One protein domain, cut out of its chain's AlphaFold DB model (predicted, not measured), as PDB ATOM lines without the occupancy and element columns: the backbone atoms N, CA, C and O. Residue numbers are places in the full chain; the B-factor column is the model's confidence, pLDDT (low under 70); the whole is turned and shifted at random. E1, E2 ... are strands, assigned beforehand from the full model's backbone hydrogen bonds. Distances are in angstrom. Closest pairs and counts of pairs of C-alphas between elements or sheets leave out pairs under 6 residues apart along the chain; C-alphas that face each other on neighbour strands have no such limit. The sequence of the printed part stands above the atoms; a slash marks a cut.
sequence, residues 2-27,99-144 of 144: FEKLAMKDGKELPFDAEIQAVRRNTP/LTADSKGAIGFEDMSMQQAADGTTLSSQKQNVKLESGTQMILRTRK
ATOM      1  N   PHE A   2     -16.854  33.547 -34.090       89.62
ATOM      2  CA  PHE A   2     -17.175  34.110 -32.786       89.62
ATOM      3  C   PHE A   2     -16.870  35.597 -32.874       89.62
ATOM      4  O   PHE A   2     -15.816  35.949 -33.389       89.62
ATOM      5  N   GLU A   3     -17.811  36.427 -32.432       91.88
ATOM      6  CA  GLU A   3     -17.720  37.894 -32.539       91.88
ATOM      7  C   GLU A   3     -17.741  38.584 -31.169       91.88
ATOM      8  O   GLU A   3     -17.413  39.764 -31.037       91.88
ATOM      9  N   LYS A   4     -18.151  37.849 -30.131       92.62
ATOM     10  CA  LYS A   4     -18.377  38.374 -28.789       92.62
ATOM     11  C   LYS A   4     -17.938  37.378 -27.730       92.62
ATOM     12  O   LYS A   4     -18.174  36.176 -27.856       92.62
ATOM     13  N   LEU A   5     -17.367  37.901 -26.652       91.31
ATOM     14  CA  LEU A   5     -17.135  37.172 -25.409       91.31
ATOM     15  C   LEU A   5     -18.074  37.714 -24.339       91.31
ATOM     16  O   LEU A   5     -18.020  38.900 -24.023       91.31
ATOM     17  N   ALA A   6     -18.895  36.840 -23.763       94.62
ATOM     18  CA  ALA A   6     -19.679  37.154 -22.576       94.62
ATOM     19  C   ALA A   6     -18.867  36.801 -21.324       94.62
ATOM     20  O   ALA A   6     -18.459  35.652 -21.128       94.62
ATOM     21  N   MET A   7     -18.618  37.794 -20.477       94.81
ATOM     22  CA  MET A   7     -17.926  37.617 -19.205       94.81
ATOM     23  C   MET A   7     -18.911  37.250 -18.089       94.81
ATOM     24  O   MET A   7     -20.115  37.481 -18.184       94.81
ATOM     25  N   LYS A   8     -18.398  36.682 -16.991       95.06
ATOM     26  CA  LYS A   8     -19.220  36.262 -15.838       95.06
ATOM     27  C   LYS A   8     -19.974  37.418 -15.170       95.06
ATOM     28  O   LYS A   8     -20.967  37.175 -14.499       95.06
ATOM     29  N   ASP A   9     -19.494  38.649 -15.334       94.44
ATOM     30  CA  ASP A   9     -20.124  39.873 -14.830       94.44
ATOM     31  C   ASP A   9     -21.197  40.439 -15.781       94.44
ATOM     32  O   ASP A   9     -21.729  41.519 -15.533       94.44
ATOM     33  N   GLY A  10     -21.523  39.720 -16.863       93.19
ATOM     34  CA  GLY A  10     -22.550  40.097 -17.835       93.19
ATOM     35  C   GLY A  10     -22.084  41.094 -18.896       93.19
ATOM     36  O   GLY A  10     -22.877  41.480 -19.751       93.19
ATOM     37  N   LYS A  11     -20.813  41.513 -18.877       95.50
ATOM     38  CA  LYS A  11     -20.263  42.384 -19.920       95.50
ATOM     39  C   LYS A  11     -19.943  41.586 -21.179       95.50
ATOM     40  O   LYS A  11     -19.390  40.488 -21.108       95.50
ATOM     41  N   GLU A  12     -20.228  42.186 -22.328       95.81
ATOM     42  CA  GLU A  12     -19.811  41.683 -23.636       95.81
ATOM     43  C   GLU A  12     -18.586  42.458 -24.129       95.81
ATOM     44  O   GLU A  12     -18.551  43.688 -24.058       95.81
ATOM     45  N   LEU A  13     -17.588  41.743 -24.646       93.75
ATOM     46  CA  LEU A  13     -16.425  42.327 -25.312       93.75
ATOM     47  C   LEU A  13     -16.387  41.899 -26.782       93.75
ATOM     48  O   LEU A  13     -16.719  40.743 -27.070       93.75
ATOM     49  N   PRO A  14     -15.963  42.786 -27.705       92.06
ATOM     50  CA  PRO A  14     -15.713  42.396 -29.085       92.06
ATOM     51  C   PRO A  14     -14.603  41.344 -29.121       92.06
ATOM     52  O   PRO A  14     -13.570  41.484 -28.463       92.06
ATOM     53  N   PHE A  15     -14.830  40.280 -29.879       92.62
ATOM     54  CA  PHE A  15     -13.906  39.161 -29.991       92.62
ATOM     55  C   PHE A  15     -14.054  38.517 -31.355       92.62
ATOM     56  O   PHE A  15     -14.967  37.730 -31.538       92.62
ATOM     57  N   ASP A  16     -13.163  38.838 -32.286       91.75
ATOM     58  CA  ASP A  16     -13.154  38.216 -33.606       91.75
ATOM     59  C   ASP A  16     -12.265  36.966 -33.601       91.75
ATOM     60  O   ASP A  16     -11.031  37.047 -33.547       91.75
ATOM     61  N   ALA A  17     -12.902  35.795 -33.636       91.62
ATOM     62  CA  ALA A  17     -12.205  34.526 -33.733       91.62
ATOM     63  C   ALA A  17     -12.912  33.502 -34.623       91.62
ATOM     64  O   ALA A  17     -14.138  33.436 -34.751       91.62
ATOM     65  N   GLU A  18     -12.110  32.609 -35.189       93.12
ATOM     66  CA  GLU A  18     -12.563  31.497 -36.015       93.12
ATOM     67  C   GLU A  18     -12.148  30.148 -35.429       93.12
ATOM     68  O   GLU A  18     -11.236  30.058 -34.604       93.12
ATOM     69  N   ILE A  19     -12.816  29.079 -35.868       93.31
ATOM     70  CA  ILE A  19     -12.492  27.726 -35.419       93.31
ATOM     71  C   ILE A  19     -11.271  27.246 -36.199       93.31
ATOM     72  O   ILE A  19     -11.293  27.101 -37.422       93.31
ATOM     73  N   GLN A  20     -10.198  26.954 -35.479       92.81
ATOM     74  CA  GLN A  20      -9.000  26.397 -36.082       92.81
ATOM     75  C   GLN A  20      -9.052  24.869 -36.128       92.81
ATOM     76  O   GLN A  20      -8.740  24.264 -37.156       92.81
ATOM     77  N   ALA A  21      -9.458  24.258 -35.017       92.19
ATOM     78  CA  ALA A  21      -9.557  22.817 -34.873       92.19
ATOM     79  C   ALA A  21     -10.699  22.429 -33.934       92.19
ATOM     80  O   ALA A  21     -10.999  23.151 -32.981       92.19
ATOM     81  N   VAL A  22     -11.292  21.263 -34.183       91.50
ATOM     82  CA  VAL A  22     -12.267  20.612 -33.300       91.50
ATOM     83  C   VAL A  22     -11.816  19.179 -33.086       91.50
ATOM     84  O   VAL A  22     -11.459  18.494 -34.043       91.50
ATOM     85  N   ARG A  23     -11.853  18.699 -31.847       88.94
ATOM     86  CA  ARG A  23     -11.527  17.314 -31.506       88.94
ATOM     87  C   ARG A  23     -12.618  16.700 -30.646       88.94
ATOM     88  O   ARG A  23     -13.068  17.309 -29.677       88.94
ATOM     89  N   ARG A  24     -12.974  15.451 -30.945       84.62
ATOM     90  CA  ARG A  24     -13.788  14.632 -30.041       84.62
ATOM     91  C   ARG A  24     -12.962  14.233 -28.825       84.62
ATOM     92  O   ARG A  24     -11.825  13.777 -28.980       84.62
ATOM     93  N   ASN A  25     -13.527  14.367 -27.626       71.81
ATOM     94  CA  ASN A  25     -12.865  13.816 -26.451       71.81
ATOM     95  C   ASN A  25     -12.705  12.310 -26.635       71.81
ATOM     96  O   ASN A  25     -13.686  11.597 -26.836       71.81
ATOM     97  N   THR A  26     -11.478  11.832 -26.538       59.56
ATOM     98  CA  THR A  26     -11.218  10.433 -26.232       59.56
ATOM     99  C   THR A  26     -10.742  10.437 -24.788       59.56
ATOM    100  O   THR A  26      -9.837  11.215 -24.484       59.56
ATOM    101  N   PRO A  27     -11.374   9.676 -23.877       51.12
ATOM    102  CA  PRO A  27     -11.013   9.690 -22.467       51.12
ATOM    103  C   PRO A  27      -9.576   9.192 -22.299       51.12
ATOM    104  O   PRO A  27      -9.324   8.003 -22.179       51.12
ATOM    105  N   LEU A  99      -5.003  18.853 -28.500       85.12
ATOM    106  CA  LEU A  99      -5.064  19.993 -29.415       85.12
ATOM    107  C   LEU A  99      -3.966  20.997 -29.039       85.12
ATOM    108  O   LEU A  99      -3.901  21.466 -27.902       85.12
ATOM    109  N   THR A 100      -3.115  21.314 -30.005       86.19
ATOM    110  CA  THR A 100      -2.070  22.341 -29.923       86.19
ATOM    111  C   THR A 100      -2.493  23.592 -30.691       86.19
ATOM    112  O   THR A 100      -3.437  23.556 -31.481       86.19
ATOM    113  N   ALA A 101      -1.766  24.699 -30.510       86.31
ATOM    114  CA  ALA A 101      -1.998  25.935 -31.262       86.31
ATOM    115  C   ALA A 101      -1.869  25.752 -32.786       86.31
ATOM    116  O   ALA A 101      -2.481  26.494 -33.547       86.31
ATOM    117  N   ASP A 102      -1.128  24.738 -33.239       87.00
ATOM    118  CA  ASP A 102      -0.929  24.438 -34.660       87.00
ATOM    119  C   ASP A 102      -1.950  23.440 -35.222       87.00
ATOM    120  O   ASP A 102      -1.986  23.204 -36.431       87.00
ATOM    121  N   SER A 103      -2.801  22.862 -34.370       88.81
ATOM    122  CA  SER A 103      -3.822  21.901 -34.794       88.81
ATOM    123  C   SER A 103      -4.796  22.539 -35.781       88.81
ATOM    124  O   SER A 103      -5.187  23.695 -35.618       88.81
ATOM    125  N   LYS A 104      -5.210  21.786 -36.804       89.62
ATOM    126  CA  LYS A 104      -6.171  22.230 -37.823       89.62
ATOM    127  C   LYS A 104      -7.175  21.124 -38.136       89.62
ATOM    128  O   LYS A 104      -6.821  19.948 -38.124       89.62
ATOM    129  N   GLY A 105      -8.405  21.507 -38.464       90.94
ATOM    130  CA  GLY A 105      -9.421  20.580 -38.968       90.94
ATOM    131  C   GLY A 105     -10.245  19.866 -37.890       90.94
ATOM    132  O   GLY A 105     -10.230  20.233 -36.715       90.94
ATOM    133  N   ALA A 106     -11.012  18.856 -38.309       91.06
ATOM    134  CA  ALA A 106     -11.847  18.030 -37.435       91.06
ATOM    135  C   ALA A 106     -11.129  16.706 -37.114       91.06
ATOM    136  O   ALA A 106     -11.045  15.811 -37.949       91.06
ATOM    137  N   ILE A 107     -10.596  16.579 -35.900       88.25
ATOM    138  CA  ILE A 107      -9.792  15.431 -35.462       88.25
ATOM    139  C   ILE A 107     -10.675  14.446 -34.686       88.25
ATOM    140  O   ILE A 107     -11.362  14.815 -33.731       88.25
ATOM    141  N   GLY A 108     -10.643  13.168 -35.068       83.75
ATOM    142  CA  GLY A 108     -11.475  12.136 -34.436       83.75
ATOM    143  C   GLY A 108     -12.950  12.195 -34.855       83.75
ATOM    144  O   GLY A 108     -13.831  11.729 -34.125       83.75
ATOM    145  N   PHE A 109     -13.239  12.776 -36.021       84.69
ATOM    146  CA  PHE A 109     -14.548  12.737 -36.662       84.69
ATOM    147  C   PHE A 109     -14.411  12.155 -38.065       84.69
ATOM    148  O   PHE A 109     -13.785  12.761 -38.920       84.69
ATOM    149  N   GLU A 110     -14.979  10.971 -38.281       83.19
ATOM    150  CA  GLU A 110     -14.927  10.276 -39.573       83.19
ATOM    151  C   GLU A 110     -15.802  10.974 -40.621       83.19
ATOM    152  O   GLU A 110     -15.388  11.183 -41.753       83.19
ATOM    153  N   ASP A 111     -16.988  11.423 -40.206       87.38
ATOM    154  CA  ASP A 111     -17.992  12.000 -41.102       87.38
ATOM    155  C   ASP A 111     -18.070  13.524 -41.012       87.38
ATOM    156  O   ASP A 111     -19.127  14.096 -41.298       87.38
ATOM    157  N   MET A 112     -17.016  14.192 -40.539       90.19
ATOM    158  CA  MET A 112     -16.976  15.652 -40.466       90.19
ATOM    159  C   MET A 112     -15.781  16.215 -41.211       90.19
ATOM    160  O   MET A 112     -14.669  15.705 -41.123       90.19
ATOM    161  N   SER A 113     -16.014  17.330 -41.887       90.81
ATOM    162  CA  SER A 113     -14.981  18.120 -42.534       90.81
ATOM    163  C   SER A 113     -15.042  19.564 -42.056       90.81
ATOM    164  O   SER A 113     -16.066  20.064 -41.581       90.81
ATOM    165  N   MET A 114     -13.900  20.234 -42.157       91.50
ATOM    166  CA  MET A 114     -13.749  21.638 -41.811       91.50
ATOM    167  C   MET A 114     -13.125  22.364 -42.992       91.50
ATOM    168  O   MET A 114     -12.119  21.911 -43.539       91.50
ATOM    169  N   GLN A 115     -13.706  23.499 -43.354       91.25
ATOM    170  CA  GLN A 115     -13.201  24.378 -44.401       91.25
ATOM    171  C   GLN A 115     -13.005  25.770 -43.811       91.25
ATOM    172  O   GLN A 115     -13.916  26.330 -43.205       91.25
ATOM    173  N   GLN A 116     -11.800  26.310 -43.967       88.94
ATOM    174  CA  GLN A 116     -11.493  27.695 -43.622       88.94
ATOM    175  C   GLN A 116     -11.584  28.544 -44.886       88.94
ATOM    176  O   GLN A 116     -10.960  28.224 -45.897       88.94
ATOM    177  N   ALA A 117     -12.361  29.616 -44.813       86.75
ATOM    178  CA  ALA A 117     -12.526  30.616 -45.853       86.75
ATOM    179  C   ALA A 117     -12.340  32.017 -45.252       86.75
ATOM    180  O   ALA A 117     -12.357  32.192 -44.030       86.75
ATOM    181  N   ALA A 118     -12.201  33.027 -46.112       83.25
ATOM    182  CA  ALA A 118     -12.098  34.423 -45.680       83.25
ATOM    183  C   ALA A 118     -13.279  34.825 -44.774       83.25
ATOM    184  O   ALA A 118     -13.083  35.455 -43.739       83.25
ATOM    185  N   ASP A 119     -14.480  34.338 -45.080       82.38
ATOM    186  CA  ASP A 119     -15.707  34.709 -44.367       82.38
ATOM    187  C   ASP A 119     -15.948  33.896 -43.086       82.38
ATOM    188  O   ASP A 119     -16.832  34.214 -42.294       82.38
ATOM    189  N   GLY A 120     -15.173  32.833 -42.842       86.12
ATOM    190  CA  GLY A 120     -15.364  32.016 -41.647       86.12
ATOM    191  C   GLY A 120     -14.829  30.598 -41.746       86.12
ATOM    192  O   GLY A 120     -14.222  30.181 -42.730       86.12
ATOM    193  N   THR A 121     -15.112  29.827 -40.700       90.44
ATOM    194  CA  THR A 121     -14.944  28.374 -40.701       90.44
ATOM    195  C   THR A 121     -16.296  27.706 -40.892       90.44
ATOM    196  O   THR A 121     -17.204  27.925 -40.085       90.44
ATOM    197  N   THR A 122     -16.405  26.848 -41.902       91.50
ATOM    198  CA  THR A 122     -17.570  25.988 -42.124       91.50
ATOM    199  C   THR A 122     -17.264  24.590 -41.603       91.50
ATOM    200  O   THR A 122     -16.264  23.978 -41.989       91.50
ATOM    201  N   LEU A 123     -18.126  24.094 -40.714       91.31
ATOM    202  CA  LEU A 123     -18.097  22.720 -40.226       91.31
ATOM    203  C   LEU A 123     -19.238  21.949 -40.883       91.31
ATOM    204  O   LEU A 123     -20.404  22.294 -40.702       91.31
ATOM    205  N   SER A 124     -18.890  20.906 -41.624       91.56
ATOM    206  CA  SER A 124     -19.843  20.102 -42.384       91.56
ATOM    207  C   SER A 124     -19.806  18.666 -41.890       91.56
ATOM    208  O   SER A 124     -18.747  18.163 -41.517       91.56
ATOM    209  N   SER A 125     -20.951  17.989 -41.910       91.81
ATOM    210  CA  SER A 125     -21.008  16.546 -41.704       91.81
ATOM    211  C   SER A 125     -21.706  15.865 -42.872       91.81
ATOM    212  O   SER A 125     -22.639  16.409 -43.455       91.81
ATOM    213  N   GLN A 126     -21.216  14.680 -43.231       88.94
ATOM    214  CA  GLN A 126     -21.730  13.893 -44.351       88.94
ATOM    215  C   GLN A 126     -23.006  13.120 -44.000       88.94
ATOM    216  O   GLN A 126     -23.772  12.776 -44.896       88.94
ATOM    217  N   LYS A 127     -23.228  12.823 -42.713       86.38
ATOM    218  CA  LYS A 127     -24.344  11.975 -42.269       86.38
ATOM    219  C   LYS A 127     -25.522  12.783 -41.743       86.38
ATOM    220  O   LYS A 127     -26.646  12.546 -42.169       86.38
ATOM    221  N   GLN A 128     -25.285  13.688 -40.792       83.12
ATOM    222  CA  GLN A 128     -26.337  14.426 -40.081       83.12
ATOM    223  C   GLN A 128     -25.856  15.815 -39.643       83.12
ATOM    224  O   GLN A 128     -24.823  16.294 -40.089       83.12
ATOM    225  N   ASN A 129     -26.609  16.479 -38.768       87.88
ATOM    226  CA  ASN A 129     -26.199  17.734 -38.155       87.88
ATOM    227  C   ASN A 129     -24.914  17.561 -37.336       87.88
ATOM    228  O   ASN A 129     -24.689  16.532 -36.695       87.88
ATOM    229  N   VAL A 130     -24.105  18.616 -37.293       88.06
ATOM    230  CA  VAL A 130     -22.962  18.691 -36.383       88.06
ATOM    231  C   VAL A 130     -23.484  18.779 -34.951       88.06
ATOM    232  O   VAL A 130     -24.126  19.760 -34.571       88.06
ATOM    233  N   LYS A 131     -23.178  17.765 -34.142       87.44
ATOM    234  CA  LYS A 131     -23.448  17.758 -32.704       87.44
ATOM    235  C   LYS A 131     -22.124  17.752 -31.950       87.44
ATOM    236  O   LYS A 131     -21.359  16.797 -32.040       87.44
ATOM    237  N   LEU A 132     -21.862  18.822 -31.207       86.75
ATOM    238  CA  LEU A 132     -20.714  18.896 -30.310       86.75
ATOM    239  C   LEU A 132     -21.150  18.371 -28.944       86.75
ATOM    240  O   LEU A 132     -21.999  18.961 -28.277       86.75
ATOM    241  N   GLU A 133     -20.617  17.218 -28.560       86.19
ATOM    242  CA  GLU A 133     -20.949  16.568 -27.293       86.19
ATOM    243  C   GLU A 133     -20.007  17.019 -26.177       86.19
ATOM    244  O   GLU A 133     -18.963  17.633 -26.424       86.19
ATOM    245  N   SER A 134     -20.375  16.705 -24.934       85.25
ATOM    246  CA  SER A 134     -19.549  17.028 -23.771       85.25
ATOM    247  C   SER A 134     -18.124  16.494 -23.936       85.25
ATOM    248  O   SER A 134     -17.905  15.362 -24.369       85.25
ATOM    249  N   GLY A 135     -17.145  17.333 -23.604       83.62
ATOM    250  CA  GLY A 135     -15.724  17.032 -23.760       83.62
ATOM    251  C   GLY A 135     -15.144  17.360 -25.136       83.62
ATOM    252  O   GLY A 135     -13.924  17.296 -25.288       83.62
ATOM    253  N   THR A 136     -15.957  17.726 -26.129       89.50
ATOM    254  CA  THR A 136     -15.428  18.233 -27.403       89.50
ATOM    255  C   THR A 136     -14.533  19.441 -27.145       89.50
ATOM    256  O   THR A 136     -14.936  20.395 -26.479       89.50
ATOM    257  N   GLN A 137     -13.311  19.395 -27.666       90.62
ATOM    258  CA  GLN A 137     -12.344  20.479 -27.537       90.62
ATOM    259  C   GLN A 137     -12.308  21.290 -28.828       90.62
ATOM    260  O   GLN A 137     -12.404  20.729 -29.921       90.62
ATOM    261  N   MET A 138     -12.151  22.607 -28.701       92.25
ATOM    262  CA  MET A 138     -12.026  23.521 -29.832       92.25
ATOM    263  C   MET A 138     -10.862  24.480 -29.615       92.25
ATOM    264  O   MET A 138     -10.696  25.010 -28.517       92.25
ATOM    265  N   ILE A 139     -10.088  24.721 -30.672       92.44
ATOM    266  CA  ILE A 139      -9.114  25.814 -30.722       92.44
ATOM    267  C   ILE A 139      -9.730  26.952 -31.520       92.44
ATOM    268  O   ILE A 139     -10.185  26.751 -32.649       92.44
ATOM    269  N   LEU A 140      -9.725  28.139 -30.922       93.38
ATOM    270  CA  LEU A 140     -10.141  29.379 -31.557       93.38
ATOM    271  C   LEU A 140      -8.905  30.213 -31.882       93.38
ATOM    272  O   LEU A 140      -8.027  30.371 -31.032       93.38
ATOM    273  N   ARG A 141      -8.852  30.758 -33.096       91.75
ATOM    274  CA  ARG A 141      -7.789  31.661 -33.546       91.75
ATOM    275  C   ARG A 141      -8.367  33.046 -33.770       91.75
ATOM    276  O   ARG A 141      -9.352  33.185 -34.489       91.75
ATOM    277  N   THR A 142      -7.740  34.059 -33.183       90.44
ATOM    278  CA  THR A 142      -8.106  35.458 -33.417       90.44
ATOM    279  C   THR A 142      -7.769  35.861 -34.844       90.44
ATOM    280  O   THR A 142      -6.658  35.579 -35.313       90.44
ATOM    281  N   ARG A 143      -8.694  36.546 -35.513       82.06
ATOM    282  CA  ARG A 143      -8.404  37.197 -36.794       82.06
ATOM    283  C   ARG A 143      -7.686  38.524 -36.523       82.06
ATOM    284  O   ARG A 143      -7.909  39.149 -35.488       82.06
ATOM    285  N   LYS A 144      -6.725  38.865 -37.382       67.62
ATOM    286  CA  LYS A 144      -5.991  40.136 -37.325       67.62
ATOM    287  C   LYS A 144      -6.605  41.125 -38.294       67.62
ATOM    288  O   LYS A 144      -7.033  40.652 -39.370       67.62
TER     289      LYS A 144
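AT A GLANCE: This is residues 2 to 27 and 99 to 144 of the 144 residues of an uncharacterized protein of Acidobacteria bacterium (UniProt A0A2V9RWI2). Two small sheets sit partly face to face in a sandwich: long, bent E2 is the spine of one, with E1, E3 and E6 beside it, and the hairpin of E4 and E5 covers part of it, leaving E1 bare. The printed part has 72 residues, class all strand, E1 to E6 in order; the branched sheet is mixed, the other antiparallel. It is only just loose, close to compact, with radius of gyration of the C-alphas 13.5 A and spans 37 by 30 by 25 A.

HOW THE PARTS SIT: Start at E1, residues 2 to 6, in an antiparallel hairpin with E2, residues 12 to 23; N 5 and O 13 are 2.9 A apart. E2 bends by 73 degrees at residue 20. On E1's side of E2 find parallel E3, residues 105 to 107, N 22 to O 105 2.9 A; on the other side antiparallel E6, residues 137 to 142, N 20 to O 139 2.8 A. E4, residues 112 to 117, and E5, residues 120 to 125, form an antiparallel hairpin, N 115 to O 122 2.9 A. The closest C-alphas of E2 and E5 are Ile 19 and Thr 121, 5.9 A.

IN THESE COORDINATES: Find C-alpha 2 at (-17.175, 34.110, -32.786), where E1 begins; E2 runs 26.9 A, and E6 16.6 A to C-alpha 142 at (-8.106, 35.458, -33.417).

THE WHOLE: Residues 28 to 98 are cut out, C-alphas 27 and 99 13.8 A apart. E5 to E6 is a long link; residues 26, 27 and 144 have pLDDT under 70.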